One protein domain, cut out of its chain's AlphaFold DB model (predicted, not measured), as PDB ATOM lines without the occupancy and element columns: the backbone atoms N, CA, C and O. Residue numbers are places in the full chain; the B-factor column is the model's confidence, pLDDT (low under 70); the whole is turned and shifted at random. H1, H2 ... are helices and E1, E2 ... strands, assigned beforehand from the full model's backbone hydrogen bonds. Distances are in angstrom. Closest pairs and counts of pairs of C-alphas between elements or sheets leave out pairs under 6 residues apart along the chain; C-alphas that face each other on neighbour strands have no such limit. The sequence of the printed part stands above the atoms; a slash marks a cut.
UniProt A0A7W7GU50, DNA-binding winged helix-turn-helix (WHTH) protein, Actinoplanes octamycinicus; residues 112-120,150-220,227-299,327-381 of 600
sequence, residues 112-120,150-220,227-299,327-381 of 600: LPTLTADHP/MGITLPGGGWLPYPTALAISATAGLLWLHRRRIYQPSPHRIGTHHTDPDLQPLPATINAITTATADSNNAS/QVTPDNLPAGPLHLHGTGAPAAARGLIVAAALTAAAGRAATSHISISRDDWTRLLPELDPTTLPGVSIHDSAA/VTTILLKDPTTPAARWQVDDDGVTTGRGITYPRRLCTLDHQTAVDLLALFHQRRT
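AT A GLANCE: This is residues 112 to 120, 150 to 220, 227 to 299 and 327 to 381 of the 600 residues of the protein "DNA-binding winged helix-turn-helix (WHTH) protein" of Actinoplanes octamycinicus (UniProt A0A7W7GU50). A strongly twisted, curled sheet of eight strands wraps partly round helix H3, and H5 packs nearly side by side on the side of H3 away from the sheet. H1 and H2 cross each other beyond, the small hairpin E2 and E3 fits between H2 and H3, and residues 184 to 197 stick out as a loop at one end of the longest axis. The printed part has 208 residues, with five named helices and ten named strands in the order E1 E2 E3 H1 H2 E4 H3 E5 H4 E6 E7 E8 E9 E10 H5. The large sheet is mixed, in the order E1 E10 E9 E8 E4 E7 E5 E6; the class is mixed, helices and strands. The whole is compact, with a radius of gyration of the C-alphas of 18.1 A and spans of 63 by 44 by 28 A.

IN THESE COORDINATES: Find C-alpha 116 at (29.343, 6.559, -19.816), where E1 begins, residues 116 to 118. Next come E2, residues 151 to 153, and E3, 158 to 161. H1, 162 to 181, runs 28.4 A to C-alpha 181 at (38.399, -20.684, -39.283). Then look for H2, 204 to 217, 20.2 A; E4, 236 to 241, 16.1 A; H3, 245 to 261, 24.2 A; E5, 270 to 273; H4, 274 to 280; E6, 292 to 295; E7, 328 to 332; E8, 340 to 344; E9, 349 to 352; and E10, 359 to 361. H5, 366 to 377, is 17.0 A long and ends at C-alpha 377, (46.304, -9.582, -28.203).

HOW THE PARTS SIT: Begin at the hub, H3, which touches H5 at a shallow tilt of 11 degrees, the same way; the closest C-alphas, of Arg 250 and Ala 369, are 6.1 A apart. H1 touches H2 at a steep tilt of 65 degrees, with C-alphas 169 and 210 closest at 5.0 A. H4 stands up from the large sheet, over E5. In that sheet E4 and E7 are antiparallel, N 238 to O 330 being 2.8 A; E8 and E4 are parallel, N 344 to O 241 being 2.8 A. E8, E9 and E10 form a meander, each strand the antiparallel neighbour of the one before. Every O i to N i+4 pair is within hydrogen-bond range in H1, H2, H3 and H4, and 6 of 8 are in H5.

THE WHOLE: C-alphas 187 and 353 are farthest apart, 63.5 A. Cuts leave gaps of 9.9 A between C-alphas 120 and 150, 18.2 A between 220 and 227, and 16.8 A between 299 and 327. The links H1 to H2 and H4 to E6 are long. Among the residues with pLDDT under 70 are 262 to 268 and 331 to 339.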
ATOM      1  N   LEU A 112      29.050   2.260 -31.264       62.28
ATOM      2  CA  LEU A 112      30.378   2.548 -30.712       62.28
ATOM      3  C   LEU A 112      30.435   2.103 -29.238       62.28
ATOM      4  O   LEU A 112      29.433   2.265 -28.539       62.28
ATOM      5  N   PRO A 113      31.566   1.563 -28.744       69.56
ATOM      6  CA  PRO A 113      31.746   1.400 -27.308       69.56
ATOM      7  C   PRO A 113      31.634   2.776 -26.644       69.56
ATOM      8  O   PRO A 113      32.176   3.774 -27.131       69.56
ATOM      9  N   THR A 114      30.896   2.830 -25.544       75.19
ATOM     10  CA  THR A 114      30.631   4.062 -24.806       75.19
ATOM     11  C   THR A 114      31.384   4.051 -23.485       75.19
ATOM     12  O   THR A 114      31.714   3.010 -22.918       75.19
ATOM     13  N   LEU A 115      31.701   5.244 -23.004       68.56
ATOM     14  CA  LEU A 115      32.439   5.468 -21.769       68.56
ATOM     15  C   LEU A 115      31.525   5.746 -20.591       68.56
ATOM     16  O   LEU A 115      31.970   5.633 -19.457       68.56
ATOM     17  N   THR A 116      30.282   6.141 -20.851       71.50
ATOM     18  CA  THR A 116      29.343   6.559 -19.816       71.50
ATOM     19  C   THR A 116      27.938   6.045 -20.072       71.50
ATOM     20  O   THR A 116      27.574   5.739 -21.211       71.50
ATOM     21  N   ALA A 117      27.155   6.005 -18.999       69.38
ATOM     22  CA  ALA A 117      25.704   6.077 -19.064       69.38
ATOM     23  C   ALA A 117      25.190   7.257 -18.231       69.38
ATOM     24  O   ALA A 117      25.895   7.756 -17.343       69.38
ATOM     25  N   ASP A 118      23.963   7.687 -18.528       64.50
ATOM     26  CA  ASP A 118      23.279   8.701 -17.733       64.50
ATOM     27  C   ASP A 118      23.050   8.170 -16.307       64.50
ATOM     28  O   ASP A 118      22.760   6.991 -16.097       64.50
ATOM     29  N   HIS A 119      23.231   9.027 -15.302       57.88
ATOM     30  CA  HIS A 119      22.868   8.706 -13.925       57.88
ATOM     31  C   HIS A 119      21.446   9.230 -13.683       57.88
ATOM     32  O   HIS A 119      21.220  10.426 -13.890       57.88
ATOM     33  N   PRO A 120      20.465   8.402 -13.273       49.00
ATOM     34  CA  PRO A 120      19.160   8.933 -12.906       49.00
ATOM     35  C   PRO A 120      19.345   9.852 -11.694       49.00
ATOM     36  O   PRO A 120      19.800   9.412 -10.640       49.00
ATOM     37  N   MET A 150      21.255   0.537 -17.411       65.75
ATOM     38  CA  MET A 150      22.172   1.213 -18.353       65.75
ATOM     39  C   MET A 150      23.590   0.616 -18.468       65.75
ATOM     40  O   MET A 150      24.389   1.054 -19.302       65.75
ATOM     41  N   GLY A 151      23.929  -0.405 -17.679       75.06
ATOM     42  CA  GLY A 151      25.232  -1.069 -17.755       75.06
ATOM     43  C   GLY A 151      25.355  -2.265 -16.821       75.06
ATOM     44  O   GLY A 151      24.419  -2.608 -16.109       75.06
ATOM     45  N   ILE A 152      26.515  -2.910 -16.846       84.00
ATOM     46  CA  ILE A 152      26.768  -4.211 -16.229       84.00
ATOM     47  C   ILE A 152      27.780  -4.040 -15.098       84.00
ATOM     48  O   ILE A 152      28.868  -3.503 -15.304       84.00
ATOM     49  N   THR A 153      27.422  -4.508 -13.905       86.19
ATOM     50  CA  THR A 153      28.331  -4.603 -12.756       86.19
ATOM     51  C   THR A 153      29.174  -5.866 -12.849       86.19
ATOM     52  O   THR A 153      28.650  -6.938 -13.154       86.19
ATOM     53  N   LEU A 154      30.466  -5.751 -12.562       87.19
ATOM     54  CA  LEU A 154      31.416  -6.854 -12.682       87.19
ATOM     55  C   LEU A 154      31.621  -7.573 -11.335       87.19
ATOM     56  O   LEU A 154      31.567  -6.930 -10.286       87.19
ATOM     57  N   PRO A 155      31.912  -8.887 -11.338       75.25
ATOM     58  CA  PRO A 155      32.088  -9.672 -10.112       75.25
ATOM     59  C   PRO A 155      33.304  -9.245  -9.269       75.25
ATOM     60  O   PRO A 155      33.282  -9.425  -8.054       75.25
ATOM     61  N   GLY A 156      34.345  -8.676  -9.890       71.94
ATOM     62  CA  GLY A 156      35.543  -8.143  -9.220       71.94
ATOM     63  C   GLY A 156      35.403  -6.706  -8.706       71.94
ATOM     64  O   GLY A 156      36.329  -6.180  -8.094       71.94
ATOM     65  N   GLY A 157      34.241  -6.081  -8.922       77.12
ATOM     66  CA  GLY A 157      34.038  -4.647  -8.742       77.12
ATOM     67  C   GLY A 157      34.172  -3.878 -10.058       77.12
ATOM     68  O   GLY A 157      34.738  -4.354 -11.039       77.12
ATOM     69  N   GLY A 158      33.603  -2.676 -10.089       84.75
ATOM     70  CA  GLY A 158      33.539  -1.859 -11.297       84.75
ATOM     71  C   GLY A 158      32.256  -2.048 -12.107       84.75
ATOM     72  O   GLY A 158      31.391  -2.882 -11.816       84.75
ATOM     73  N   TRP A 159      32.114  -1.200 -13.115       88.94
ATOM     74  CA  TRP A 159      30.905  -1.065 -13.907       88.94
ATOM     75  C   TRP A 159      31.246  -0.714 -15.352       88.94
ATOM     76  O   TRP A 159      32.130   0.101 -15.621       88.94
ATOM     77  N   LEU A 160      30.516  -1.315 -16.288       88.25
ATOM     78  CA  LEU A 160      30.732  -1.145 -17.717       88.25
ATOM     79  C   LEU A 160      29.425  -0.751 -18.427       88.25
ATOM     80  O   LEU A 160      28.403  -1.404 -18.215       88.25
ATOM     81  N   PRO A 161      29.430   0.249 -19.326       85.81
ATOM     82  CA  PRO A 161      28.263   0.562 -20.146       85.81
ATOM     83  C   PRO A 161      27.810  -0.628 -21.000       85.81
ATOM     84  O   PRO A 161      28.638  -1.350 -21.566       85.81
ATOM     85  N   TYR A 162      26.494  -0.800 -21.160       82.81
ATOM     86  CA  TYR A 162      25.933  -1.917 -21.932       82.81
ATOM     87  C   TYR A 162      26.456  -2.013 -23.385       82.81
ATOM     88  O   TYR A 162      26.842  -3.112 -23.792       82.81
ATOM     89  N   PRO A 163      26.582  -0.914 -24.166       80.06
ATOM     90  CA  PRO A 163      27.147  -0.984 -25.522       80.06
ATOM     91  C   PRO A 163      28.578  -1.537 -25.551       80.06
ATOM     92  O   PRO A 163      28.947  -2.304 -26.442       80.06
ATOM     93  N   THR A 164      29.379  -1.198 -24.542       83.94
ATOM     94  CA  THR A 164      30.755  -1.691 -24.397       83.94
ATOM     95  C   THR A 164      30.763  -3.174 -24.038       83.94
ATOM     96  O   THR A 164      31.555  -3.934 -24.597       83.94
ATOM     97  N   ALA A 165      29.839  -3.627 -23.188       85.94
ATOM     98  CA  ALA A 165      29.701  -5.041 -22.840       85.94
ATOM     99  C   ALA A 165      29.303  -5.878 -24.060       85.94
ATOM    100  O   ALA A 165      29.835  -6.971 -24.283       85.94
ATOM    101  N   LEU A 166      28.394  -5.346 -24.879       82.19
ATOM    102  CA  LEU A 166      27.951  -5.960 -26.125       82.19
ATOM    103  C   LEU A 166      29.119  -6.057 -27.120       82.19
ATOM    104  O   LEU A 166      29.346  -7.122 -27.694       82.19
ATOM    105  N   ALA A 167      29.934  -5.003 -27.250       81.88
ATOM    106  CA  ALA A 167      31.139  -5.016 -28.080       81.88
ATOM    107  C   ALA A 167      32.181  -6.055 -27.617       81.88
ATOM    108  O   ALA A 167      32.757  -6.769 -28.447       81.88
ATOM    109  N   ILE A 168      32.397  -6.196 -26.305       86.75
ATOM    110  CA  ILE A 168      33.277  -7.228 -25.733       86.75
ATOM    111  C   ILE A 168      32.735  -8.626 -26.055       86.75
ATOM    112  O   ILE A 168      33.477  -9.478 -26.547       86.75
ATOM    113  N   SER A 169      31.433  -8.845 -25.863       86.19
ATOM    114  CA  SER A 169      30.775 -10.133 -26.113       86.19
ATOM    115  C   SER A 169      30.833 -10.536 -27.588       86.19
ATOM    116  O   SER A 169      31.180 -11.672 -27.921       86.19
ATOM    117  N   ALA A 170      30.599  -9.582 -28.493       82.88
ATOM    118  CA  ALA A 170      30.779  -9.778 -29.927       82.88
ATOM    119  C   ALA A 170      32.238 -10.119 -30.275       82.88
ATOM    120  O   ALA A 170      32.496 -11.020 -31.074       82.88
ATOM    121  N   THR A 171      33.210  -9.446 -29.653       83.81
ATOM    122  CA  THR A 171      34.635  -9.721 -29.895       83.81
ATOM    123  C   THR A 171      35.026 -11.123 -29.421       83.81
ATOM    124  O   THR A 171      35.719 -11.829 -30.156       83.81
ATOM    125  N   ALA A 172      34.531 -11.563 -28.261       85.38
ATOM    126  CA  ALA A 172      34.716 -12.921 -27.754       85.38
ATOM    127  C   ALA A 172      34.153 -13.978 -28.722       85.38
ATOM    128  O   ALA A 172      34.850 -14.930 -29.086       85.38
ATOM    129  N   GLY A 173      32.927 -13.779 -29.217       83.12
ATOM    130  CA  GLY A 173      32.322 -14.666 -30.215       83.12
ATOM    131  C   GLY A 173      33.110 -14.706 -31.527       83.12
ATOM    132  O   GLY A 173      33.354 -15.775 -32.093       83.12
ATOM    133  N   LEU A 174      33.596 -13.555 -31.998       82.44
ATOM    134  CA  LEU A 174      34.418 -13.504 -33.201       82.44
ATOM    135  C   LEU A 174      35.825 -14.102 -33.009       82.44
ATOM    136  O   LEU A 174      36.423 -14.530 -33.997       82.44
ATOM    137  N   LEU A 175      36.381 -14.116 -31.794       85.00
ATOM    138  CA  LEU A 175      37.631 -14.823 -31.495       85.00
ATOM    139  C   LEU A 175      37.433 -16.338 -31.639       85.00
ATOM    140  O   LEU A 175      38.233 -16.983 -32.313       85.00
ATOM    141  N   TRP A 176      36.340 -16.896 -31.111       86.06
ATOM    142  CA  TRP A 176      35.995 -18.307 -31.326       86.06
ATOM    143  C   TRP A 176      35.750 -18.632 -32.803       86.06
ATOM    144  O   TRP A 176      36.254 -19.636 -33.306       86.06
ATOM    145  N   LEU A 177      35.061 -17.753 -33.538       84.06
ATOM    146  CA  LEU A 177      34.892 -17.911 -34.986       84.06
ATOM    147  C   LEU A 177      36.237 -17.876 -35.726       84.06
ATOM    148  O   LEU A 177      36.444 -18.638 -36.670       84.06
ATOM    149  N   HIS A 178      37.156 -17.005 -35.306       83.94
ATOM    150  CA  HIS A 178      38.501 -16.947 -35.867       83.94
ATOM    151  C   HIS A 178      39.277 -18.241 -35.585       83.94
ATOM    152  O   HIS A 178      39.742 -18.861 -36.538       83.94
ATOM    153  N   ARG A 179      39.319 -18.700 -34.323       86.81
ATOM    154  CA  ARG A 179      39.933 -19.974 -33.890       86.81
ATOM    155  C   ARG A 179      39.398 -21.177 -34.677       86.81
ATOM    156  O   ARG A 179      40.159 -22.073 -35.030       86.81
ATOM    157  N   ARG A 180      38.103 -21.172 -35.000       87.62
ATOM    158  CA  ARG A 180      37.460 -22.186 -35.845       87.62
ATOM    159  C   ARG A 180      37.900 -22.103 -37.308       87.62
ATOM    160  O   ARG A 180      38.187 -23.131 -37.909       87.62
ATOM    161  N   ARG A 181      37.992 -20.897 -37.879       84.12
ATOM    162  CA  ARG A 181      38.399 -20.684 -39.283       84.12
ATOM    163  C   ARG A 181      39.864 -21.004 -39.556       84.12
ATOM    164  O   ARG A 181      40.174 -21.478 -40.643       84.12
ATOM    165  N   ILE A 182      40.757 -20.708 -38.613       85.44
ATOM    166  CA  ILE A 182      42.196 -20.985 -38.768       85.44
ATOM    167  C   ILE A 182      42.540 -22.456 -38.529       85.44
ATOM    168  O   ILE A 182      43.652 -22.881 -38.837       85.44
ATOM    169  N   TYR A 183      41.606 -23.234 -37.973       89.81
ATOM    170  CA  TYR A 183      41.837 -24.636 -37.685       89.81
ATOM    171  C   TYR A 183      42.028 -25.450 -38.968       89.81
ATOM    172  O   TYR A 183      41.147 -25.505 -39.829       89.81
ATOM    173  N   GLN A 184      43.168 -26.131 -39.056       91.00
ATOM    174  CA  GLN A 184      43.465 -27.099 -40.104       91.00
ATOM    175  C   GLN A 184      43.362 -28.505 -39.508       91.00
ATOM    176  O   GLN A 184      44.154 -28.826 -38.616       91.00
ATOM    177  N   PRO A 185      42.398 -29.329 -39.961       91.50
ATOM    178  CA  PRO A 185      42.251 -30.678 -39.442       91.50
ATOM    179  C   PRO A 185      43.486 -31.536 -39.744       91.50
ATOM    180  O   PRO A 185      44.087 -31.429 -40.814       91.50
ATOM    181  N   SER A 186      43.874 -32.376 -38.788       89.94
ATOM    182  CA  SER A 186      45.058 -33.230 -38.863       89.94
ATOM    183  C   SER A 186      44.776 -34.608 -38.250       89.94
ATOM    184  O   SER A 186      44.536 -34.698 -37.045       89.94
ATOM    185  N   PRO A 187      44.893 -35.708 -39.018       87.12
ATOM    186  CA  PRO A 187      44.596 -37.067 -38.545       87.12
ATOM    187  C   PRO A 187      45.367 -37.530 -37.297       87.12
ATOM    188  O   PRO A 187      44.970 -38.488 -36.627       87.12
ATOM    189  N   HIS A 188      46.495 -36.884 -36.988       87.88
ATOM    190  CA  HIS A 188      47.370 -37.231 -35.869       87.88
ATOM    191  C   HIS A 188      46.988 -36.548 -34.551       87.88
ATOM    192  O   HIS A 188      47.523 -36.926 -33.511       87.88
ATOM    193  N   ARG A 189      46.082 -35.560 -34.570       90.19
ATOM    194  CA  ARG A 189      45.740 -34.759 -33.384       90.19
ATOM    195  C   ARG A 189      44.485 -35.219 -32.640       90.19
ATOM    196  O   ARG A 189      44.186 -34.646 -31.591       90.19
ATOM    197  N   ILE A 190      43.814 -36.272 -33.106       92.62
ATOM    198  CA  ILE A 190      42.629 -36.845 -32.448       92.62
ATOM    199  C   ILE A 190      42.935 -37.154 -30.972       92.62
ATOM    200  O   ILE A 190      43.898 -37.851 -30.659       92.62
ATOM    201  N   GLY A 191      42.117 -36.622 -30.065       87.44
ATOM    202  CA  GLY A 191      42.236 -36.755 -28.614       87.44
ATOM    203  C   GLY A 191      43.186 -35.754 -27.949       87.44
ATOM    204  O   GLY A 191      43.213 -35.668 -26.722       87.44
ATOM    205  N   THR A 192      43.947 -34.965 -28.715       88.31
ATOM    206  CA  THR A 192      44.974 -34.049 -28.175       88.31
ATOM    207  C   THR A 192      44.500 -32.604 -28.025       88.31
ATOM    208  O   THR A 192      45.188 -31.797 -27.408       88.31
ATOM    209  N   HIS A 193      43.314 -32.251 -28.535       88.56
ATOM    210  CA  HIS A 193      42.854 -30.853 -28.562       88.56
ATOM    211  C   HIS A 193      42.560 -30.254 -27.185       88.56
ATOM    212  O   HIS A 193      42.538 -29.037 -27.046       88.56
ATOM    213  N   HIS A 194      42.402 -31.069 -26.143       78.12
ATOM    214  CA  HIS A 194      42.192 -30.581 -24.778       78.12
ATOM    215  C   HIS A 194      43.380 -29.771 -24.216       78.12
ATOM    216  O   HIS A 194      43.194 -29.011 -23.271       78.12
ATOM    217  N   THR A 195      44.583 -29.903 -24.792       79.62
ATOM    218  CA  THR A 195      45.775 -29.105 -24.441       79.62
ATOM    219  C   THR A 195      46.126 -28.042 -25.482       79.62
ATOM    220  O   THR A 195      47.179 -27.411 -25.391       79.62
ATOM    221  N   ASP A 196      45.270 -27.828 -26.483       84.56
ATOM    222  CA  ASP A 196      45.549 -26.882 -27.557       84.56
ATOM    223  C   ASP A 196      45.556 -25.434 -27.019       84.56
ATOM    224  O   ASP A 196      44.589 -25.012 -26.371       84.56
ATOM    225  N   PRO A 197      46.618 -24.644 -27.267       81.94
ATOM    226  CA  PRO A 197      46.667 -23.245 -26.846       81.94
ATOM    227  C   PRO A 197      45.541 -22.400 -27.464       81.94
ATOM    228  O   PRO A 197      45.064 -21.457 -26.832       81.94
ATOM    229  N   ASP A 198      45.041 -22.760 -28.649       83.19
ATOM    230  CA  ASP A 198      43.921 -22.052 -29.274       83.19
ATOM    231  C   ASP A 198      42.590 -22.325 -28.560       83.19
ATOM    232  O   ASP A 198      41.613 -21.618 -28.793       83.19
ATOM    233  N   LEU A 199      42.516 -23.352 -27.708       88.31
ATOM    234  CA  LEU A 199      41.301 -23.743 -26.991       88.31
ATOM    235  C   LEU A 199      41.304 -23.331 -25.527       88.31
ATOM    236  O   LEU A 199      40.414 -23.739 -24.785       88.31
ATOM    237  N   GLN A 200      42.244 -22.481 -25.111       86.56
ATOM    238  CA  GLN A 200      42.229 -21.956 -23.751       86.56
ATOM    239  C   GLN A 200      40.901 -21.233 -23.463       86.56
ATOM    240  O   GLN A 200      40.406 -20.492 -24.335       86.56
ATOM    241  N   PRO A 201      40.312 -21.456 -22.271       86.94
ATOM    242  CA  PRO A 201      39.092 -20.780 -21.865       86.94
ATOM    243  C   PRO A 201      39.304 -19.268 -21.868       86.94
ATOM    244  O   PRO A 201      40.398 -18.766 -21.606       86.94
ATOM    245  N   LEU A 202      38.239 -18.530 -22.180       87.62
ATOM    246  CA  LEU A 202      38.261 -17.082 -22.021       87.62
ATOM    247  C   LEU A 202      38.315 -16.734 -20.526       87.62
ATOM    248  O   LEU A 202      37.722 -17.472 -19.728       87.62
ATOM    249  N   PRO A 203      38.966 -15.617 -20.150       88.69
ATOM    250  CA  PRO A 203      38.973 -15.136 -18.775       88.69
ATOM    251  C   PRO A 203      37.567 -15.070 -18.169       88.69
ATOM    252  O   PRO A 203      36.595 -14.736 -18.857       88.69
ATOM    253  N   ALA A 204      37.458 -15.372 -16.873       85.50
ATOM    254  CA  ALA A 204      36.180 -15.444 -16.161       85.50
ATOM    255  C   ALA A 204      35.364 -14.148 -16.300       85.50
ATOM    256  O   ALA A 204      34.151 -14.195 -16.496       85.50
ATOM    257  N   THR A 205      36.043 -13.004 -16.320       89.12
ATOM    258  CA  THR A 205      35.450 -11.679 -16.515       89.12
ATOM    259  C   THR A 205      34.703 -11.552 -17.847       89.12
ATOM    260  O   THR A 205      33.595 -11.023 -17.903       89.12
ATOM    261  N   ILE A 206      35.247 -12.107 -18.932       89.50
ATOM    262  CA  ILE A 206      34.593 -12.101 -20.250       89.50
ATOM    263  C   ILE A 206      33.392 -13.055 -20.261       89.50
ATOM    264  O   ILE A 206      32.357 -12.747 -20.856       89.50
ATOM    265  N   ASN A 207      33.485 -14.189 -19.561       89.06
ATOM    266  CA  ASN A 207      32.353 -15.102 -19.383       89.06
ATOM    267  C   ASN A 207      31.218 -14.444 -18.573       89.06
ATOM    268  O   ASN A 207      30.046 -14.644 -18.889       89.06
ATOM    269  N   ALA A 208      31.549 -13.607 -17.587       88.94
ATOM    270  CA  ALA A 208      30.575 -12.814 -16.838       88.94
ATOM    271  C   ALA A 208      29.857 -11.818 -17.759       88.94
ATOM    272  O   ALA A 208      28.637 -11.862 -17.896       88.94
ATOM    273  N   ILE A 209      30.623 -11.008 -18.497       89.12
ATOM    274  CA  ILE A 209      30.089  -9.998 -19.425       89.12
ATOM    275  C   ILE A 209      29.210 -10.629 -20.520       89.12
ATOM    276  O   ILE A 209      28.128 -10.122 -20.824       89.12
ATOM    277  N   THR A 210      29.637 -11.752 -21.103       87.69
ATOM    278  CA  THR A 210      28.856 -12.464 -22.135       87.69
ATOM    279  C   THR A 210      27.559 -13.048 -21.577       87.69
ATOM    280  O   THR A 210      26.534 -13.002 -22.250       87.69
ATOM    281  N   THR A 211      27.569 -13.529 -20.330       86.56
ATOM    282  CA  THR A 211      26.343 -13.973 -19.646       86.56
ATOM    283  C   THR A 211      25.413 -12.787 -19.374       86.56
ATOM    284  O   THR A 211      24.219 -12.871 -19.640       86.56
ATOM    285  N   ALA A 212      25.955 -11.645 -18.938       85.31
ATOM    286  CA  ALA A 212      25.168 -10.452 -18.602       85.31
ATOM    287  C   ALA A 212      24.453  -9.862 -19.792       85.31
ATOM    288  O   ALA A 212      23.274  -9.539 -19.723       85.31
ATOM    289  N   THR A 213      25.172  -9.750 -20.897       82.56
ATOM    290  CA  THR A 213      24.601  -9.215 -22.126       82.56
ATOM    291  C   THR A 213      23.512 -10.120 -22.688       82.56
ATOM    292  O   THR A 213      22.513  -9.598 -23.180       82.56
ATOM    293  N   ALA A 214      23.669 -11.443 -22.578       78.88
ATOM    294  CA  ALA A 214      22.651 -12.406 -22.985       78.88
ATOM    295  C   ALA A 214      21.384 -12.315 -22.116       78.88
ATOM    296  O   ALA A 214      20.281 -12.304 -22.662       78.88
ATOM    297  N   ASP A 215      21.534 -12.184 -20.794       74.81
ATOM    298  CA  ASP A 215      20.407 -12.022 -19.867       74.81
ATOM    299  C   ASP A 215      19.667 -10.691 -20.104       74.81
ATOM    300  O   ASP A 215      18.440 -10.665 -20.189       74.81
ATOM    301  N   SER A 216      20.404  -9.588 -20.288       69.69
ATOM    302  CA  SER A 216      19.835  -8.258 -20.546       69.69
ATOM    303  C   SER A 216      19.117  -8.144 -21.893       69.69
ATOM    304  O   SER A 216      18.108  -7.451 -21.979       69.69
ATOM    305  N   ASN A 217      19.596  -8.824 -22.941       65.31
ATOM    306  CA  ASN A 217      18.958  -8.793 -24.266       65.31
ATOM    307  C   ASN A 217      17.554  -9.427 -24.263       65.31
ATOM    308  O   ASN A 217      16.725  -9.098 -25.104       65.31
ATOM    309  N   ASN A 218      17.269 -10.313 -23.304       58.66
ATOM    310  CA  ASN A 218      15.937 -10.885 -23.121       58.66
ATOM    311  C   ASN A 218      14.987  -9.961 -22.335       58.66
ATOM    312  O   ASN A 218      13.803 -10.276 -22.230       58.66
ATOM    313  N   ALA A 219      15.489  -8.863 -21.751       53.06
ATOM    314  CA  ALA A 219      14.781  -8.130 -20.710       53.06
ATOM    315  C   ALA A 219      14.115  -6.809 -21.141       53.06
ATOM    316  O   ALA A 219      13.080  -6.511 -20.551       53.06
ATOM    317  N   SER A 220      14.626  -5.986 -22.080       47.22
ATOM    318  CA  SER A 220      14.029  -4.645 -22.361       47.22
ATOM    319  C   SER A 220      14.551  -3.893 -23.608       47.22
ATOM    320  O   SER A 220      15.646  -4.165 -24.093       47.22
ATOM    321  N   GLN A 227      25.108   9.489 -24.756       67.69
ATOM    322  CA  GLN A 227      26.291   8.632 -24.636       67.69
ATOM    323  C   GLN A 227      27.593   9.334 -25.064       67.69
ATOM    324  O   GLN A 227      27.701   9.873 -26.167       67.69
ATOM    325  N   VAL A 228      28.628   9.270 -24.216       64.31
ATOM    326  CA  VAL A 228      29.996   9.691 -24.577       64.31
ATOM    327  C   VAL A 228      30.766   8.496 -25.127       64.31
ATOM    328  O   VAL A 228      30.883   7.474 -24.455       64.31
ATOM    329  N   THR A 229      31.320   8.628 -26.326       70.56
ATOM    330  CA  THR A 229      32.276   7.679 -26.918       70.56
ATOM    331  C   THR A 229      33.708   8.193 -26.731       70.56
ATOM    332  O   THR A 229      33.889   9.387 -26.481       70.56
ATOM    333  N   PRO A 230      34.743   7.345 -26.878       68.19
ATOM    334  CA  PRO A 230      36.139   7.796 -26.859       68.19
ATOM    335  C   PRO A 230      36.443   8.934 -27.842       68.19
ATOM    336  O   PRO A 230      37.255   9.800 -27.541       68.19
ATOM    337  N   ASP A 231      35.753   8.974 -28.986       65.69
ATOM    338  CA  ASP A 231      35.883  10.041 -29.988       65.69
ATOM    339  C   ASP A 231      35.276  11.388 -29.550       65.69
ATOM    340  O   ASP A 231      35.675  12.430 -30.066       65.69
ATOM    341  N   ASN A 232      34.323  11.373 -28.610       70.12
ATOM    342  CA  ASN A 232      33.601  12.555 -28.120       70.12
ATOM    343  C   ASN A 232      34.208  13.135 -26.830       70.12
ATOM    344  O   ASN A 232      33.603  13.999 -26.191       70.12
ATOM    345  N   LEU A 233      35.372  12.635 -26.409       73.94
ATOM    346  CA  LEU A 233      36.120  13.191 -25.289       73.94
ATOM    347  C   LEU A 233      36.634  14.606 -25.622       73.94
ATOM    348  O   LEU A 233      36.824  14.927 -26.799       73.94
ATOM    349  N   PRO A 234      36.854  15.470 -24.611       71.94
ATOM    350  CA  PRO A 234      37.418  16.795 -24.843       71.94
ATOM    351  C   PRO A 234      38.743  16.680 -25.605       71.94
ATOM    352  O   PRO A 234      39.587  15.855 -25.265       71.94
ATOM    353  N   ALA A 235      38.930  17.514 -26.629       70.38
ATOM    354  CA  ALA A 235      40.259  17.729 -27.189       70.38
ATOM    355  C   ALA A 235      41.104  18.396 -26.094       70.38
ATOM    356  O   ALA A 235      40.631  19.355 -25.484       70.38
ATOM    357  N   GLY A 236      42.291  17.868 -25.786       74.06
ATOM    358  CA  GLY A 236      43.145  18.393 -24.716       74.06
ATOM    359  C   GLY A 236      43.607  17.370 -23.677       74.06
ATOM    360  O   GLY A 236      43.252  16.190 -23.724       74.06
ATOM    361  N   PRO A 237      44.409  17.813 -22.698       76.56
ATOM    362  CA  PRO A 237      44.707  17.029 -21.505       76.56
ATOM    363  C   PRO A 237      43.445  16.833 -20.649       76.56
ATOM    364  O   PRO A 237      42.770  17.799 -20.287       76.56
ATOM    365  N   LEU A 238      43.136  15.590 -20.288       81.88
ATOM    366  CA  LEU A 238      42.105  15.228 -19.319       81.88
ATOM    367  C   LEU A 238      42.767  14.762 -18.022       81.88
ATOM    368  O   LEU A 238      43.440  13.732 -17.986       81.88
ATOM    369  N   HIS A 239      42.552  15.515 -16.948       82.94
ATOM    370  CA  HIS A 239      43.030  15.184 -15.611       82.94
ATOM    371  C   HIS A 239      41.919  14.510 -14.808       82.94
ATOM    372  O   HIS A 239      40.912  15.145 -14.472       82.94
ATOM    373  N   LEU A 240      42.124  13.238 -14.478       84.81
ATOM    374  CA  LEU A 240      41.250  12.461 -13.606       84.81
ATOM    375  C   LEU A 240      41.812  12.454 -12.187       84.81
ATOM    376  O   LEU A 240      42.995  12.188 -11.983       84.81
ATOM    377  N   HIS A 241      40.961  12.730 -11.209       84.56
ATOM    378  CA  HIS A 241      41.301  12.685  -9.788       84.56
ATOM    379  C   HIS A 241      40.106  12.169  -8.981       84.56
ATOM    380  O   HIS A 241      38.994  12.104  -9.500       84.56
ATOM    381  N   GLY A 242      40.331  11.775  -7.731       83.94
ATOM    382  CA  GLY A 242      39.332  11.079  -6.916       83.94
ATOM    383  C   GLY A 242      39.618   9.582  -6.800       83.94
ATOM    384  O   GLY A 242      40.547   9.057  -7.418       83.94
ATOM    385  N   THR A 243      38.853   8.899  -5.957       83.81
ATOM    386  CA  THR A 243      39.108   7.503  -5.576       83.81
ATOM    387  C   THR A 243      38.813   6.521  -6.718       83.81
ATOM    388  O   THR A 243      39.547   5.548  -6.895       83.81
ATOM    389  N   GLY A 244      37.847   6.841  -7.588       84.56
ATOM    390  CA  GLY A 244      37.528   6.069  -8.792       84.56
ATOM    391  C   GLY A 244      38.402   6.385 -10.012       84.56
ATOM    392  O   GLY A 244      38.331   5.675 -11.018       84.56
ATOM    393  N   ALA A 245      39.256   7.413  -9.949       86.56
ATOM    394  CA  ALA A 245      40.086   7.863 -11.070       86.56
ATOM    395  C   ALA A 245      40.952   6.765 -11.724       86.56
ATOM    396  O   ALA A 245      40.913   6.656 -12.953       86.56
ATOM    397  N   PRO A 246      41.688   5.905 -10.983       88.19
ATOM    398  CA  PRO A 246      42.475   4.847 -11.618       88.19
ATOM    399  C   PRO A 246      41.597   3.798 -12.318       88.19
ATOM    400  O   PRO A 246      41.962   3.289 -13.379       88.19
ATOM    401  N   ALA A 247      40.419   3.488 -11.767       87.38
ATOM    402  CA  ALA A 247      39.483   2.548 -12.383       87.38
ATOM    403  C   ALA A 247      38.852   3.120 -13.658       87.38
ATOM    404  O   ALA A 247      38.717   2.419 -14.662       87.38
ATOM    405  N   ALA A 248      38.530   4.411 -13.632       87.88
ATOM    406  CA  ALA A 248      38.069   5.177 -14.778       87.88
ATOM    407  C   ALA A 248      39.114   5.264 -15.902       87.88
ATOM    408  O   ALA A 248      38.793   5.067 -17.076       87.88
ATOM    409  N   ALA A 249      40.377   5.508 -15.548       88.12
ATOM    410  CA  ALA A 249      41.480   5.555 -16.502       88.12
ATOM    411  C   ALA A 249      41.651   4.220 -17.245       88.12
ATOM    412  O   ALA A 249      41.771   4.204 -18.471       88.12
ATOM    413  N   ARG A 250      41.572   3.088 -16.531       91.12
ATOM    414  CA  ARG A 250      41.573   1.754 -17.157       91.12
ATOM    415  C   ARG A 250      40.383   1.553 -18.102       91.12
ATOM    416  O   ARG A 250      40.565   1.029 -19.199       91.12
ATOM    417  N   GLY A 251      39.192   2.021 -17.722       87.69
ATOM    418  CA  GLY A 251      38.003   2.014 -18.583       87.69
ATOM    419  C   GLY A 251      38.202   2.776 -19.899       87.69
ATOM    420  O   GLY A 251      37.835   2.275 -20.964       87.69
ATOM    421  N   LEU A 252      38.847   3.948 -19.844       86.62
ATOM    422  CA  LEU A 252      39.187   4.753 -21.026       86.62
ATOM    423  C   LEU A 252      40.166   4.033 -21.960       86.62
ATOM    424  O   LEU A 252      39.932   3.993 -23.170       86.62
ATOM    425  N   ILE A 253      41.219   3.423 -21.407       87.31
ATOM    426  CA  ILE A 253      42.211   2.647 -22.171       87.31
ATOM    427  C   ILE A 253      41.530   1.483 -22.906       87.31
ATOM    428  O   ILE A 253      41.717   1.314 -24.113       87.31
ATOM    429  N   VAL A 254      40.691   0.711 -22.207       87.81
ATOM    430  CA  VAL A 254      39.963  -0.427 -22.794       87.81
ATOM    431  C   VAL A 254      39.009   0.025 -23.901       87.81
ATOM    432  O   VAL A 254      38.965  -0.596 -24.963       87.81
ATOM    433  N   ALA A 255      38.270   1.117 -23.699       83.62
ATOM    434  CA  ALA A 255      37.344   1.635 -24.703       83.62
ATOM    435  C   ALA A 255      38.059   2.172 -25.955       83.62
ATOM    436  O   ALA A 255      37.583   1.952 -27.074       83.62
ATOM    437  N   ALA A 256      39.211   2.833 -25.800       81.50
ATOM    438  CA  ALA A 256      40.034   3.257 -26.932       81.50
ATOM    439  C   ALA A 256      40.579   2.055 -27.712       81.50
ATOM    440  O   ALA A 256      40.428   1.998 -28.936       81.50
ATOM    441  N   ALA A 257      41.103   1.044 -27.010       82.88
ATOM    442  CA  ALA A 257      41.567  -0.195 -27.630       82.88
ATOM    443  C   ALA A 257      40.442  -0.922 -28.387       82.88
ATOM    444  O   ALA A 257      40.639  -1.342 -29.531       82.88
ATOM    445  N   LEU A 258      39.242  -1.003 -27.801       79.56
ATOM    446  CA  LEU A 258      38.031  -1.543 -28.433       79.56
ATOM    447  C   LEU A 258      37.659  -0.786 -29.716       79.56
ATOM    448  O   LEU A 258      37.410  -1.400 -30.756       79.56
ATOM    449  N   THR A 259      37.642   0.547 -29.656       78.31
ATOM    450  CA  THR A 259      37.268   1.409 -30.791       78.31
ATOM    451  C   THR A 259      38.264   1.274 -31.938       78.31
ATOM    452  O   THR A 259      37.875   1.089 -33.097       78.31
ATOM    453  N   ALA A 260      39.558   1.274 -31.616       77.75
ATOM    454  CA  ALA A 260      40.625   1.089 -32.588       77.75
ATOM    455  C   ALA A 260      40.611  -0.328 -33.192       77.75
ATOM    456  O   ALA A 260      40.768  -0.489 -34.406       77.75
ATOM    457  N   ALA A 261      40.357  -1.365 -32.384       74.38
ATOM    458  CA  ALA A 261      40.250  -2.750 -32.846       74.38
ATOM    459  C   ALA A 261      39.060  -2.984 -33.794       74.38
ATOM    460  O   ALA A 261      39.155  -3.826 -34.689       74.38
ATOM    461  N   ALA A 262      37.974  -2.216 -33.660       69.75
ATOM    462  CA  ALA A 262      36.824  -2.256 -34.566       69.75
ATOM    463  C   ALA A 262      37.105  -1.654 -35.966       69.75
ATOM    464  O   ALA A 262      36.220  -1.634 -36.820       69.75
ATOM    465  N   GLY A 263      38.326  -1.172 -36.235       62.91
ATOM    466  CA  GLY A 263      38.726  -0.663 -37.551       62.91
ATOM    467  C   GLY A 263      38.232   0.752 -37.860       62.91
ATOM    468  O   GLY A 263      38.367   1.213 -38.993       62.91
ATOM    469  N   ARG A 264      37.708   1.478 -36.863       58.62
ATOM    470  CA  ARG A 264      37.322   2.899 -36.961       58.62
ATOM    471  C   ARG A 264      38.512   3.827 -36.648       58.62
ATOM    472  O   ARG A 264      38.374   4.863 -36.016       58.62
ATOM    473  N   ALA A 265      39.695   3.431 -37.118       48.72
ATOM    474  CA  ALA A 265      41.024   3.862 -36.676       48.72
ATOM    475  C   ALA A 265      41.446   5.315 -37.000       48.72
ATOM    476  O   ALA A 265      42.637   5.597 -37.010       48.72
ATOM    477  N   ALA A 266      40.535   6.240 -37.307       49.66
ATOM    478  CA  ALA A 266      40.945   7.574 -37.754       49.66
ATOM    479  C   ALA A 266      41.027   8.639 -36.644       49.66
ATOM    480  O   ALA A 266      41.612   9.686 -36.903       49.66
ATOM    481  N   THR A 267      40.456   8.438 -35.444       51.69
ATOM    482  CA  THR A 267      40.237   9.582 -34.524       51.69
ATOM    483  C   THR A 267      40.456   9.363 -33.026       51.69
ATOM    484  O   THR A 267      40.748  10.350 -32.355       51.69
ATOM    485  N   SER A 268      40.392   8.142 -32.486       58.06
ATOM    486  CA  SER A 268      40.539   7.897 -31.036       58.06
ATOM    487  C   SER A 268      41.907   7.293 -30.697       58.06
ATOM    488  O   SER A 268      42.040   6.098 -30.438       58.06
ATOM    489  N   HIS A 269      42.941   8.137 -30.722       72.50
ATOM    490  CA  HIS A 269      44.243   7.831 -30.127       72.50
ATOM    491  C   HIS A 269      44.334   8.488 -28.751       72.50
ATOM    492  O   HIS A 269      44.243   9.711 -28.640       72.50
ATOM    493  N   ILE A 270      44.507   7.670 -27.714       78.69
ATOM    494  CA  ILE A 270      44.778   8.136 -26.355       78.69
ATOM    495  C   ILE A 270      46.282   8.059 -26.107       78.69
ATOM    496  O   ILE A 270      46.892   7.024 -26.371       78.69
ATOM    497  N   SER A 271      46.866   9.134 -25.574       80.06
ATOM    498  CA  SER A 271      48.259   9.150 -25.131       80.06
ATOM    499  C   SER A 271      48.336   9.231 -23.606       80.06
ATOM    500  O   SER A 271      47.670  10.063 -22.991       80.06
ATOM    501  N   ILE A 272      49.135   8.365 -22.986       83.75
ATOM    502  CA  ILE A 272      49.295   8.274 -21.528       83.75
ATOM    503  C   ILE A 272      50.774   8.322 -21.138       83.75
ATOM    504  O   ILE A 272      51.634   7.844 -21.877       83.75
ATOM    505  N   SER A 273      51.077   8.930 -19.990       82.75
ATOM    506  CA  SER A 273      52.442   8.957 -19.459       82.75
ATOM    507  C   SER A 273      52.922   7.541 -19.132       82.75
ATOM    508  O   SER A 273      52.143   6.719 -18.642       82.75
ATOM    509  N   ARG A 274      54.214   7.257 -19.332       81.81
ATOM    510  CA  ARG A 274      54.830   5.989 -18.898       81.81
ATOM    511  C   ARG A 274      54.644   5.731 -17.397       81.81
ATOM    512  O   ARG A 274      54.382   4.595 -17.001       81.81
ATOM    513  N   ASP A 275      54.720   6.771 -16.573       80.06
ATOM    514  CA  ASP A 275      54.542   6.649 -15.120       80.06
ATOM    515  C   ASP A 275      53.100   6.291 -14.747       80.06
ATOM    516  O   ASP A 275      52.867   5.490 -13.845       80.06
ATOM    517  N   ASP A 276      52.121   6.840 -15.464       82.44
ATOM    518  CA  ASP A 276      50.712   6.501 -15.252       82.44
ATOM    519  C   ASP A 276      50.402   5.095 -15.789       82.44
ATOM    520  O   ASP A 276      49.684   4.334 -15.142       82.44
ATOM    521  N   TRP A 277      50.996   4.702 -16.922       86.19
ATOM    522  CA  TRP A 277      50.866   3.345 -17.460       86.19
ATOM    523  C   TRP A 277      51.360   2.289 -16.472       86.19
ATOM    524  O   TRP A 277      50.622   1.367 -16.131       86.19
ATOM    525  N   THR A 278      52.588   2.450 -15.972       85.44
ATOM    526  CA  THR A 278      53.208   1.508 -15.026       85.44
ATOM    527  C   THR A 278      52.443   1.394 -13.708       85.44
ATOM    528  O   THR A 278      52.473   0.340 -13.082       85.44
ATOM    529  N   ARG A 279      51.703   2.431 -13.297       85.50
ATOM    530  CA  ARG A 279      50.810   2.361 -12.128       85.50
ATOM    531  C   ARG A 279      49.489   1.652 -12.419       85.50
ATOM    532  O   ARG A 279      48.929   1.027 -11.524       85.50
ATOM    533  N   LEU A 280      48.950   1.797 -13.629       86.00
ATOM    534  CA  LEU A 280      47.621   1.284 -13.970       86.00
ATOM    535  C   LEU A 280      47.645  -0.161 -14.477       86.00
ATOM    536  O   LEU A 280      46.735  -0.923 -14.134       86.00
ATOM    537  N   LEU A 281      48.627  -0.503 -15.317       88.12
ATOM    538  CA  LEU A 281      48.737  -1.755 -16.077       88.12
ATOM    539  C   LEU A 281      50.219  -2.179 -16.260       88.12
ATOM    540  O   LEU A 281      50.699  -2.234 -17.396       88.12
ATOM    541  N   PRO A 282      50.974  -2.449 -15.177       86.31
ATOM    542  CA  PRO A 282      52.405  -2.766 -15.259       86.31
ATOM    543  C   PRO A 282      52.745  -4.033 -16.061       86.31
ATOM    544  O   PRO A 282      53.853  -4.136 -16.581       86.31
ATOM    545  N   GLU A 283      51.830  -4.998 -16.170       85.31
ATOM    546  CA  GLU A 283      52.069  -6.302 -16.806       85.31
ATOM    547  C   GLU A 283      51.951  -6.268 -18.332       85.31
ATOM    548  O   GLU A 283      52.367  -7.214 -19.006       85.31
ATOM    549  N   LEU A 284      51.343  -5.220 -18.889       83.81
ATOM    550  CA  LEU A 284      51.053  -5.135 -20.315       83.81
ATOM    551  C   LEU A 284      52.070  -4.257 -21.034       83.81
ATOM    552  O   LEU A 284      52.329  -3.119 -20.636       83.81
ATOM    553  N   ASP A 285      52.578  -4.768 -22.156       81.56
ATOM    554  CA  ASP A 285      53.323  -3.949 -23.101       81.56
ATOM    555  C   ASP A 285      52.340  -2.979 -23.793       81.56
ATOM    556  O   ASP A 285      51.353  -3.403 -24.394       81.56
ATOM    557  N   PRO A 286      52.548  -1.663 -23.696       76.56
ATOM    558  CA  PRO A 286      51.689  -0.680 -24.347       76.56
ATOM    559  C   PRO A 286      51.797  -0.701 -25.875       76.56
ATOM    560  O   PRO A 286      50.855  -0.307 -26.561       76.56
ATOM    561  N   THR A 287      52.929  -1.144 -26.429       76.94
ATOM    562  CA  THR A 287      53.194  -1.089 -27.878       76.94
ATOM    563  C   THR A 287      52.335  -2.064 -28.678       76.94
ATOM    564  O   THR A 287      52.113  -1.886 -29.877       76.94
ATOM    565  N   THR A 288      51.806  -3.086 -28.017       75.38
ATOM    566  CA  THR A 288      50.981  -4.128 -28.624       75.38
ATOM    567  C   THR A 288      49.498  -3.741 -28.693       75.38
ATOM    568  O   THR A 288      48.706  -4.424 -29.357       75.38
ATOM    569  N   LEU A 289      49.106  -2.616 -28.077       78.44
ATOM    570  CA  LEU A 289      47.721  -2.164 -27.993       78.44
ATOM    571  C   LEU A 289      47.347  -1.155 -29.091       78.44
ATOM    572  O   LEU A 289      48.001  -0.128 -29.268       78.44
ATOM    573  N   PRO A 290      46.257  -1.395 -29.843       77.50
ATOM    574  CA  PRO A 290      45.780  -0.427 -30.822       77.50
ATOM    575  C   PRO A 290      45.186   0.810 -30.141       77.50
ATOM    576  O   PRO A 290      44.455   0.684 -29.167       77.50
ATOM    577  N   GLY A 291      45.425   1.997 -30.704       76.44
ATOM    578  CA  GLY A 291      44.779   3.235 -30.248       76.44
ATOM    579  C   GLY A 291      45.355   3.839 -28.962       76.44
ATOM    580  O   GLY A 291      44.859   4.871 -28.521       76.44
ATOM    581  N   VAL A 292      46.406   3.244 -28.392       82.94
ATOM    582  CA  VAL A 292      47.100   3.745 -27.198       82.94
ATOM    583  C   VAL A 292      48.543   4.080 -27.566       82.94
ATOM    584  O   VAL A 292      49.219   3.283 -28.213       82.94
ATOM    585  N   SER A 293      49.017   5.260 -27.180       82.44
ATOM    586  CA  SER A 293      50.426   5.643 -27.275       82.44
ATOM    587  C   SER A 293      50.965   6.049 -25.907       82.44
ATOM    588  O   SER A 293      50.228   6.536 -25.049       82.44
ATOM    589  N   ILE A 294      52.261   5.833 -25.695       82.56
ATOM    590  CA  ILE A 294      52.954   6.315 -24.501       82.56
ATOM    591  C   ILE A 294      53.825   7.504 -24.859       82.56
ATOM    592  O   ILE A 294      54.489   7.504 -25.895       82.56
ATOM    593  N   HIS A 295      53.843   8.488 -23.968       79.94
ATOM    594  CA  HIS A 295      54.860   9.529 -23.940       79.94
ATOM    595  C   HIS A 295      55.680   9.429 -22.647       79.94
ATOM    596  O   HIS A 295      55.150   9.114 -21.578       79.94
ATOM    597  N   ASP A 296      56.980   9.694 -22.740       69.88
ATOM    598  CA  ASP A 296      57.848   9.827 -21.571       69.88
ATOM    599  C   ASP A 296      57.582  11.215 -20.956       69.88
ATOM    600  O   ASP A 296      57.727  12.237 -21.629       69.88
ATOM    601  N   SER A 297      57.081  11.282 -19.719       59.09
ATOM    602  CA  SER A 297      56.660  12.559 -19.133       59.09
ATOM    603  C   SER A 297      57.838  13.316 -18.523       59.09
ATOM    604  O   SER A 297      58.510  12.780 -17.649       59.09
ATOM    605  N   ALA A 298      58.061  14.556 -18.983       43.53
ATOM    606  CA  ALA A 298      58.297  15.757 -18.159       43.53
ATOM    607  C   ALA A 298      58.814  16.952 -18.999       43.53
ATOM    608  O   ALA A 298      59.906  17.455 -18.756       43.53
ATOM    609  N   ALA A 299      58.045  17.447 -19.975       37.12
ATOM    610  CA  ALA A 299      58.243  18.803 -20.512       37.12
ATOM    611  C   ALA A 299      56.998  19.276 -21.285       37.12
ATOM    612  O   ALA A 299      56.866  19.008 -22.474       37.12
ATOM    613  N   VAL A 327      46.754  12.242  -9.509       68.88
ATOM    614  CA  VAL A 327      46.051  12.727 -10.696       68.88
ATOM    615  C   VAL A 327      46.545  11.910 -11.879       68.88
ATOM    616  O   VAL A 327      47.727  11.972 -12.203       68.88
ATOM    617  N   THR A 328      45.659  11.167 -12.532       74.00
ATOM    618  CA  THR A 328      45.982  10.480 -13.787       74.00
ATOM    619  C   THR A 328      45.740  11.439 -14.943       74.00
ATOM    620  O   THR A 328      44.643  11.992 -15.068       74.00
ATOM    621  N   THR A 329      46.747  11.646 -15.793       69.25
ATOM    622  CA  THR A 329      46.628  12.555 -16.941       69.25
ATOM    623  C   THR A 329      46.562  11.768 -18.240       69.25
ATOM    624  O   THR A 329      47.471  11.020 -18.589       69.25
ATOM    625  N   ILE A 330      45.473  11.966 -18.975       70.88
ATOM    626  CA  ILE A 330      45.217  11.319 -20.258       70.88
ATOM    627  C   ILE A 330      45.198  12.402 -21.330       70.88
ATOM    628  O   ILE A 330      44.359  13.298 -21.296       70.88
ATOM    629  N   LEU A 331      46.122  12.342 -22.283       64.81
ATOM    630  CA  LEU A 331      46.189  13.303 -23.377       64.81
ATOM    631  C   LEU A 331      45.313  12.838 -24.545       64.81
ATOM    632  O   LEU A 331      45.508  11.748 -25.092       64.81
ATOM    633  N   LEU A 332      44.371  13.693 -24.945       67.00
ATOM    634  CA  LEU A 332      43.412  13.429 -26.013       67.00
ATOM    635  C   LEU A 332      43.667  14.374 -27.190       67.00
ATOM    636  O   LEU A 332      43.419  15.574 -27.097       67.00
ATOM    637  N   LYS A 333      44.107  13.810 -28.321       61.66
ATOM    638  CA  LYS A 333      44.194  14.428 -29.662       61.66
ATOM    639  C   LYS A 333      45.122  15.646 -29.838       61.66
ATOM    640  O   LYS A 333      45.985  15.579 -30.706       61.66
ATOM    641  N   ASP A 334      44.956  16.730 -29.079       59.41
ATOM    642  CA  ASP A 334      45.703  17.989 -29.242       59.41
ATOM    643  C   ASP A 334      46.083  18.602 -27.875       59.41
ATOM    644  O   ASP A 334      45.190  18.929 -27.093       59.41
ATOM    645  N   PRO A 335      47.380  18.781 -27.552       59.12
ATOM    646  CA  PRO A 335      47.819  19.358 -26.278       59.12
ATOM    647  C   PRO A 335      47.526  20.859 -26.126       59.12
ATOM    648  O   PRO A 335      47.688  21.386 -25.028       59.12
ATOM    649  N   THR A 336      47.121  21.555 -27.194       52.28
ATOM    650  CA  THR A 336      46.926  23.018 -27.191       52.28
ATOM    651  C   THR A 336      45.550  23.463 -26.687       52.28
ATOM    652  O   THR A 336      45.356  24.629 -26.339       52.28
ATOM    653  N   THR A 337      44.593  22.542 -26.603       62.41
ATOM    654  CA  THR A 337      43.255  22.785 -26.049       62.41
ATOM    655  C   THR A 337      43.260  22.830 -24.508       62.41
ATOM    656  O   THR A 337      44.057  22.136 -23.872       62.41
ATOM    657  N   PRO A 338      42.375  23.627 -23.870       63.19
ATOM    658  CA  PRO A 338      42.381  23.805 -22.422       63.19
ATOM    659  C   PRO A 338      42.060  22.498 -21.694       63.19
ATOM    660  O   PRO A 338      41.113  21.793 -22.042       63.19
ATOM    661  N   ALA A 339      42.831  22.210 -20.646       68.44
ATOM    662  CA  ALA A 339      42.713  20.963 -19.908       68.44
ATOM    663  C   ALA A 339      41.351  20.823 -19.205       68.44
ATOM    664  O   ALA A 339      40.897  21.725 -18.488       68.44
ATOM    665  N   ALA A 340      40.717  19.662 -19.370       77.19
ATOM    666  CA  ALA A 340      39.533  19.274 -18.616       77.19
ATOM    667  C   ALA A 340      39.958  18.604 -17.302       77.19
ATOM    668  O   ALA A 340      40.915  17.832 -17.267       77.19
ATOM    669  N   ARG A 341      39.248  18.889 -16.206       80.25
ATOM    670  CA  ARG A 341      39.503  18.275 -14.894       80.25
ATOM    671  C   ARG A 341      38.219  17.649 -14.372       80.25
ATOM    672  O   ARG A 341      37.255  18.375 -14.122       80.25
ATOM    673  N   TRP A 342      38.225  16.328 -14.224       83.94
ATOM    674  CA  TRP A 342      37.082  15.540 -13.764       83.94
ATOM    675  C   TRP A 342      37.424  14.840 -12.452       83.94
ATOM    676  O   TRP A 342      38.477  14.205 -12.339       83.94
ATOM    677  N   GLN A 343      36.540  14.983 -11.471       84.12
ATOM    678  CA  GLN A 343      36.539  14.193 -10.250       84.12
ATOM    679  C   GLN A 343      35.709  12.932 -10.497       84.12
ATOM    680  O   GLN A 343      34.620  13.018 -11.069       84.12
ATOM    681  N   VAL A 344      36.241  11.779 -10.099       85.38
ATOM    682  CA  VAL A 344      35.603  10.471 -10.257       85.38
ATOM    683  C   VAL A 344      35.511   9.780  -8.902       85.38
ATOM    684  O   VAL A 344      36.541   9.481  -8.286       85.38
ATOM    685  N   ASP A 345      34.287   9.499  -8.474       84.88
ATOM    686  CA  ASP A 345      34.004   8.756  -7.245       84.88
ATOM    687  C   ASP A 345      34.087   7.231  -7.484       84.88
ATOM    688  O   ASP A 345      34.183   6.775  -8.626       84.88
ATOM    689  N   ASP A 346      34.075   6.417  -6.422       80.75
ATOM    690  CA  ASP A 346      34.250   4.948  -6.505       80.75
ATOM    691  C   ASP A 346      33.187   4.240  -7.351       80.75
ATOM    692  O   ASP A 346      33.448   3.216  -7.989       80.75
ATOM    693  N   ASP A 347      31.977   4.791  -7.387       77.88
ATOM    694  CA  ASP A 347      30.896   4.288  -8.224       77.88
ATOM    695  C   ASP A 347      31.064   4.681  -9.703       77.88
ATOM    696  O   ASP A 347      30.354   4.148 -10.556       77.88
ATOM    697  N   GLY A 348      32.035   5.537 -10.025       79.31
ATOM    698  CA  GLY A 348      32.314   6.059 -11.356       79.31
ATOM    699  C   GLY A 348      31.546   7.330 -11.696       79.31
ATOM    700  O   GLY A 348      31.653   7.790 -12.834       79.31
ATOM    701  N   VAL A 349      30.759   7.904 -10.781       84.75
ATOM    702  CA  VAL A 349      30.070   9.174 -11.030       84.75
ATOM    703  C   VAL A 349      31.098  10.289 -11.201       84.75
ATOM    704  O   VAL A 349      32.074  10.403 -10.461       84.75
ATOM    705  N   THR A 350      30.899  11.082 -12.252       81.94
ATOM    706  CA  THR A 350      31.819  12.137 -12.670       81.94
ATOM    707  C   THR A 350      31.222  13.515 -12.436       81.94
ATOM    708  O   THR A 350      30.080  13.794 -12.808       81.94
ATOM    709  N   THR A 351      32.031  14.397 -11.856       79.31
ATOM    710  CA  THR A 351      31.737  15.825 -11.692       79.31
ATOM    711  C   THR A 351      32.945  16.651 -12.132       79.31
ATOM    712  O   THR A 351      34.073  16.158 -12.176       79.31
ATOM    713  N   GLY A 352      32.739  17.908 -12.529       74.69
ATOM    714  CA  GLY A 352      33.838  18.805 -12.895       74.69
ATOM    715  C   GLY A 352      33.590  19.637 -14.150       74.69
ATOM    716  O   GLY A 352      32.480  19.729 -14.674       74.69
ATOM    717  N   ARG A 353      34.651  20.293 -14.629       66.56
ATOM    718  CA  ARG A 353      34.559  21.277 -15.716       66.56
ATOM    719  C   ARG A 353      34.258  20.584 -17.050       66.56
ATOM    720  O   ARG A 353      35.006  19.706 -17.476       66.56
ATOM    721  N   GLY A 354      33.187  21.018 -17.719       64.56
ATOM    722  CA  GLY A 354      32.740  20.466 -19.006       64.56
ATOM    723  C   GLY A 354      31.684  19.356 -18.908       64.56
ATOM    724  O   GLY A 354      31.314  18.801 -19.938       64.56
ATOM    725  N   ILE A 355      31.181  19.044 -17.705       69.00
ATOM    726  CA  ILE A 355      30.106  18.066 -17.478       69.00
ATOM    727  C   ILE A 355      28.812  18.813 -17.118       69.00
ATOM    728  O   ILE A 355      28.763  19.514 -16.113       69.00
ATOM    729  N   THR A 356      27.768  18.677 -17.943       62.12
ATOM    730  CA  THR A 356      26.465  19.351 -17.736       62.12
ATOM    731  C   THR A 356      25.512  18.562 -16.828       62.12
ATOM    732  O   THR A 356      24.696  19.165 -16.143       62.12
ATOM    733  N   TYR A 357      25.625  17.229 -16.799       65.62
ATOM    734  CA  TYR A 357      24.788  16.322 -15.999       65.62
ATOM    735  C   TYR A 357      25.656  15.227 -15.364       65.62
ATOM    736  O   TYR A 357      26.631  14.819 -16.004       65.62
ATOM    737  N   PRO A 358      25.327  14.728 -14.155       67.00
ATOM    738  CA  PRO A 358      26.069  13.633 -13.538       67.00
ATOM    739  C   PRO A 358      26.026  12.394 -14.437       67.00
ATOM    740  O   PRO A 358      24.964  11.932 -14.857       67.00
ATOM    741  N   ARG A 359      27.208  11.863 -14.750       76.38
ATOM    742  CA  ARG A 359      27.392  10.685 -15.608       76.38
ATOM    743  C   ARG A 359      28.231   9.654 -14.891       76.38
ATOM    744  O   ARG A 359      29.193  10.021 -14.218       76.38
ATOM    745  N   ARG A 360      27.915   8.379 -15.098       83.94
ATOM    746  CA  ARG A 360      28.714   7.268 -14.578       83.94
ATOM    747  C   ARG A 360      29.705   6.808 -15.638       83.94
ATOM    748  O   ARG A 360      29.275   6.350 -16.694       83.94
ATOM    749  N   LEU A 361      31.004   6.952 -15.386       83.62
ATOM    750  CA  LEU A 361      32.074   6.461 -16.250       83.62
ATOM    751  C   LEU A 361      32.272   4.950 -16.076       83.62
ATOM    752  O   LEU A 361      32.046   4.392 -15.005       83.62
ATOM    753  N   CYS A 362      32.734   4.302 -17.140       87.50
ATOM    754  CA  CYS A 362      33.262   2.948 -17.125       87.50
ATOM    755  C   CYS A 362      34.410   2.849 -16.110       87.50
ATOM    756  O   CYS A 362      35.461   3.460 -16.308       87.50
ATOM    757  N   THR A 363      34.214   2.080 -15.042       89.81
ATOM    758  CA  THR A 363      35.218   1.838 -14.002       89.81
ATOM    759  C   THR A 363      35.611   0.373 -14.018       89.81
ATOM    760  O   THR A 363      34.774  -0.510 -13.857       89.81
ATOM    761  N   LEU A 364      36.897   0.102 -14.224       90.38
ATOM    762  CA  LEU A 364      37.429  -1.256 -14.273       90.38
ATOM    763  C   LEU A 364      38.440  -1.465 -13.155       90.38
ATOM    764  O   LEU A 364      39.337  -0.639 -12.960       90.38
ATOM    765  N   ASP A 365      38.347  -2.584 -12.442       89.94
ATOM    766  CA  ASP A 365      39.457  -3.034 -11.609       89.94
ATOM    767  C   ASP A 365      40.680  -3.391 -12.480       89.94
ATOM    768  O   ASP A 365      40.626  -3.408 -13.716       89.94
ATOM    769  N   HIS A 366      41.821  -3.594 -11.829       89.25
ATOM    770  CA  HIS A 366      43.078  -3.865 -12.515       89.25
ATOM    771  C   HIS A 366      43.046  -5.186 -13.310       89.25
ATOM    772  O   HIS A 366      43.342  -5.181 -14.506       89.25
ATOM    773  N   GLN A 367      42.611  -6.287 -12.690       88.12
ATOM    774  CA  GLN A 367      42.582  -7.609 -13.321       88.12
ATOM    775  C   GLN A 367      41.584  -7.659 -14.483       88.12
ATOM    776  O   GLN A 367      41.896  -8.188 -15.547       88.12
ATOM    777  N   THR A 368      40.408  -7.050 -14.320       88.88
ATOM    778  CA  THR A 368      39.407  -6.936 -15.380       88.88
ATOM    779  C   THR A 368      39.979  -6.215 -16.598       88.88
ATOM    780  O   THR A 368      39.781  -6.653 -17.732       88.88
ATOM    781  N   ALA A 369      40.695  -5.106 -16.397       89.12
ATOM    782  CA  ALA A 369      41.292  -4.377 -17.507       89.12
ATOM    783  C   ALA A 369      42.339  -5.229 -18.242       89.12
ATOM    784  O   ALA A 369      42.330  -5.267 -19.473       89.12
ATOM    785  N   VAL A 370      43.181  -5.961 -17.504       89.06
ATOM    786  CA  VAL A 370      44.161  -6.896 -18.080       89.06
ATOM    787  C   VAL A 370      43.469  -7.996 -18.891       89.06
ATOM    788  O   VAL A 370      43.822  -8.203 -20.052       89.06
ATOM    789  N   ASP A 371      42.439  -8.640 -18.340       88.38
ATOM    790  CA  ASP A 371      41.669  -9.695 -19.012       88.38
ATOM    791  C   ASP A 371      41.043  -9.206 -20.329       88.38
ATOM    792  O   ASP A 371      41.109  -9.884 -21.362       88.38
ATOM    793  N   LEU A 372      40.440  -8.011 -20.307       88.69
ATOM    794  CA  LEU A 372      39.813  -7.408 -21.481       88.69
ATOM    795  C   LEU A 372      40.846  -7.038 -22.545       88.69
ATOM    796  O   LEU A 372      40.617  -7.284 -23.729       88.69
ATOM    797  N   LEU A 373      41.996  -6.491 -22.148       86.94
ATOM    798  CA  LEU A 373      43.073  -6.140 -23.074       86.94
ATOM    799  C   LEU A 373      43.765  -7.383 -23.659       86.94
ATOM    800  O   LEU A 373      44.120  -7.394 -24.843       86.94
ATOM    801  N   ALA A 374      43.903  -8.462 -22.884       82.81
ATOM    802  CA  ALA A 374      44.474  -9.731 -23.339       82.81
ATOM    803  C   ALA A 374      43.659 -10.370 -24.480       82.81
ATOM    804  O   ALA A 374      44.233 -10.929 -25.421       82.81
ATOM    805  N   LEU A 375      42.330 -10.223 -24.465       81.88
ATOM    806  CA  LEU A 375      41.448 -10.724 -25.525       81.88
ATOM    807  C   LEU A 375      41.768 -10.122 -26.910       81.88
ATOM    808  O   LEU A 375      41.593 -10.799 -27.928       81.88
ATOM    809  N   PHE A 376      42.297  -8.895 -26.981       71.69
ATOM    810  CA  PHE A 376      42.697  -8.273 -28.254       71.69
ATOM    811  C   PHE A 376      44.064  -8.737 -28.755       71.69
ATOM    812  O   PHE A 376      44.257  -8.848 -29.969       71.69
ATOM    813  N   HIS A 377      44.987  -9.052 -27.848       68.88
ATOM    814  CA  HIS A 377      46.304  -9.582 -28.203       68.88
ATOM    815  C   HIS A 377      46.187 -10.939 -28.898       68.88
ATOM    816  O   HIS A 377      46.771 -11.153 -29.959       68.88
ATOM    817  N   GLN A 378      45.336 -11.822 -28.367       68.06
ATOM    818  CA  GLN A 378      45.137 -13.173 -28.907       68.06
ATOM    819  C   GLN A 378      44.612 -13.201 -30.350       68.06
ATOM    820  O   GLN A 378      44.772 -14.199 -31.046       68.06
ATOM    821  N   ARG A 379      43.997 -12.116 -30.832       65.38
ATOM    822  CA  ARG A 379      43.526 -11.999 -32.222       65.38
ATOM    823  C   ARG A 379      44.627 -11.690 -33.234       65.38
ATOM    824  O   ARG A 379      44.372 -11.799 -34.432       65.38
ATOM    825  N   ARG A 380      45.788 -11.213 -32.780       58.31
ATOM    826  CA  ARG A 380      46.829 -10.640 -33.645       58.31
ATOM    827  C   ARG A 380      48.112 -11.451 -33.676       58.31
ATOM    828  O   ARG A 380      48.825 -11.361 -34.670       58.31
ATOM    829  N   THR A 381      48.403 -12.231 -32.641       50.16
ATOM    830  CA  THR A 381      49.629 -13.029 -32.600       50.16
ATOM    831  C   THR A 381      49.519 -14.221 -33.558       50.16
ATOM    832  O   THR A 381      48.617 -15.046 -33.400       50.16
TER     833      THR A 381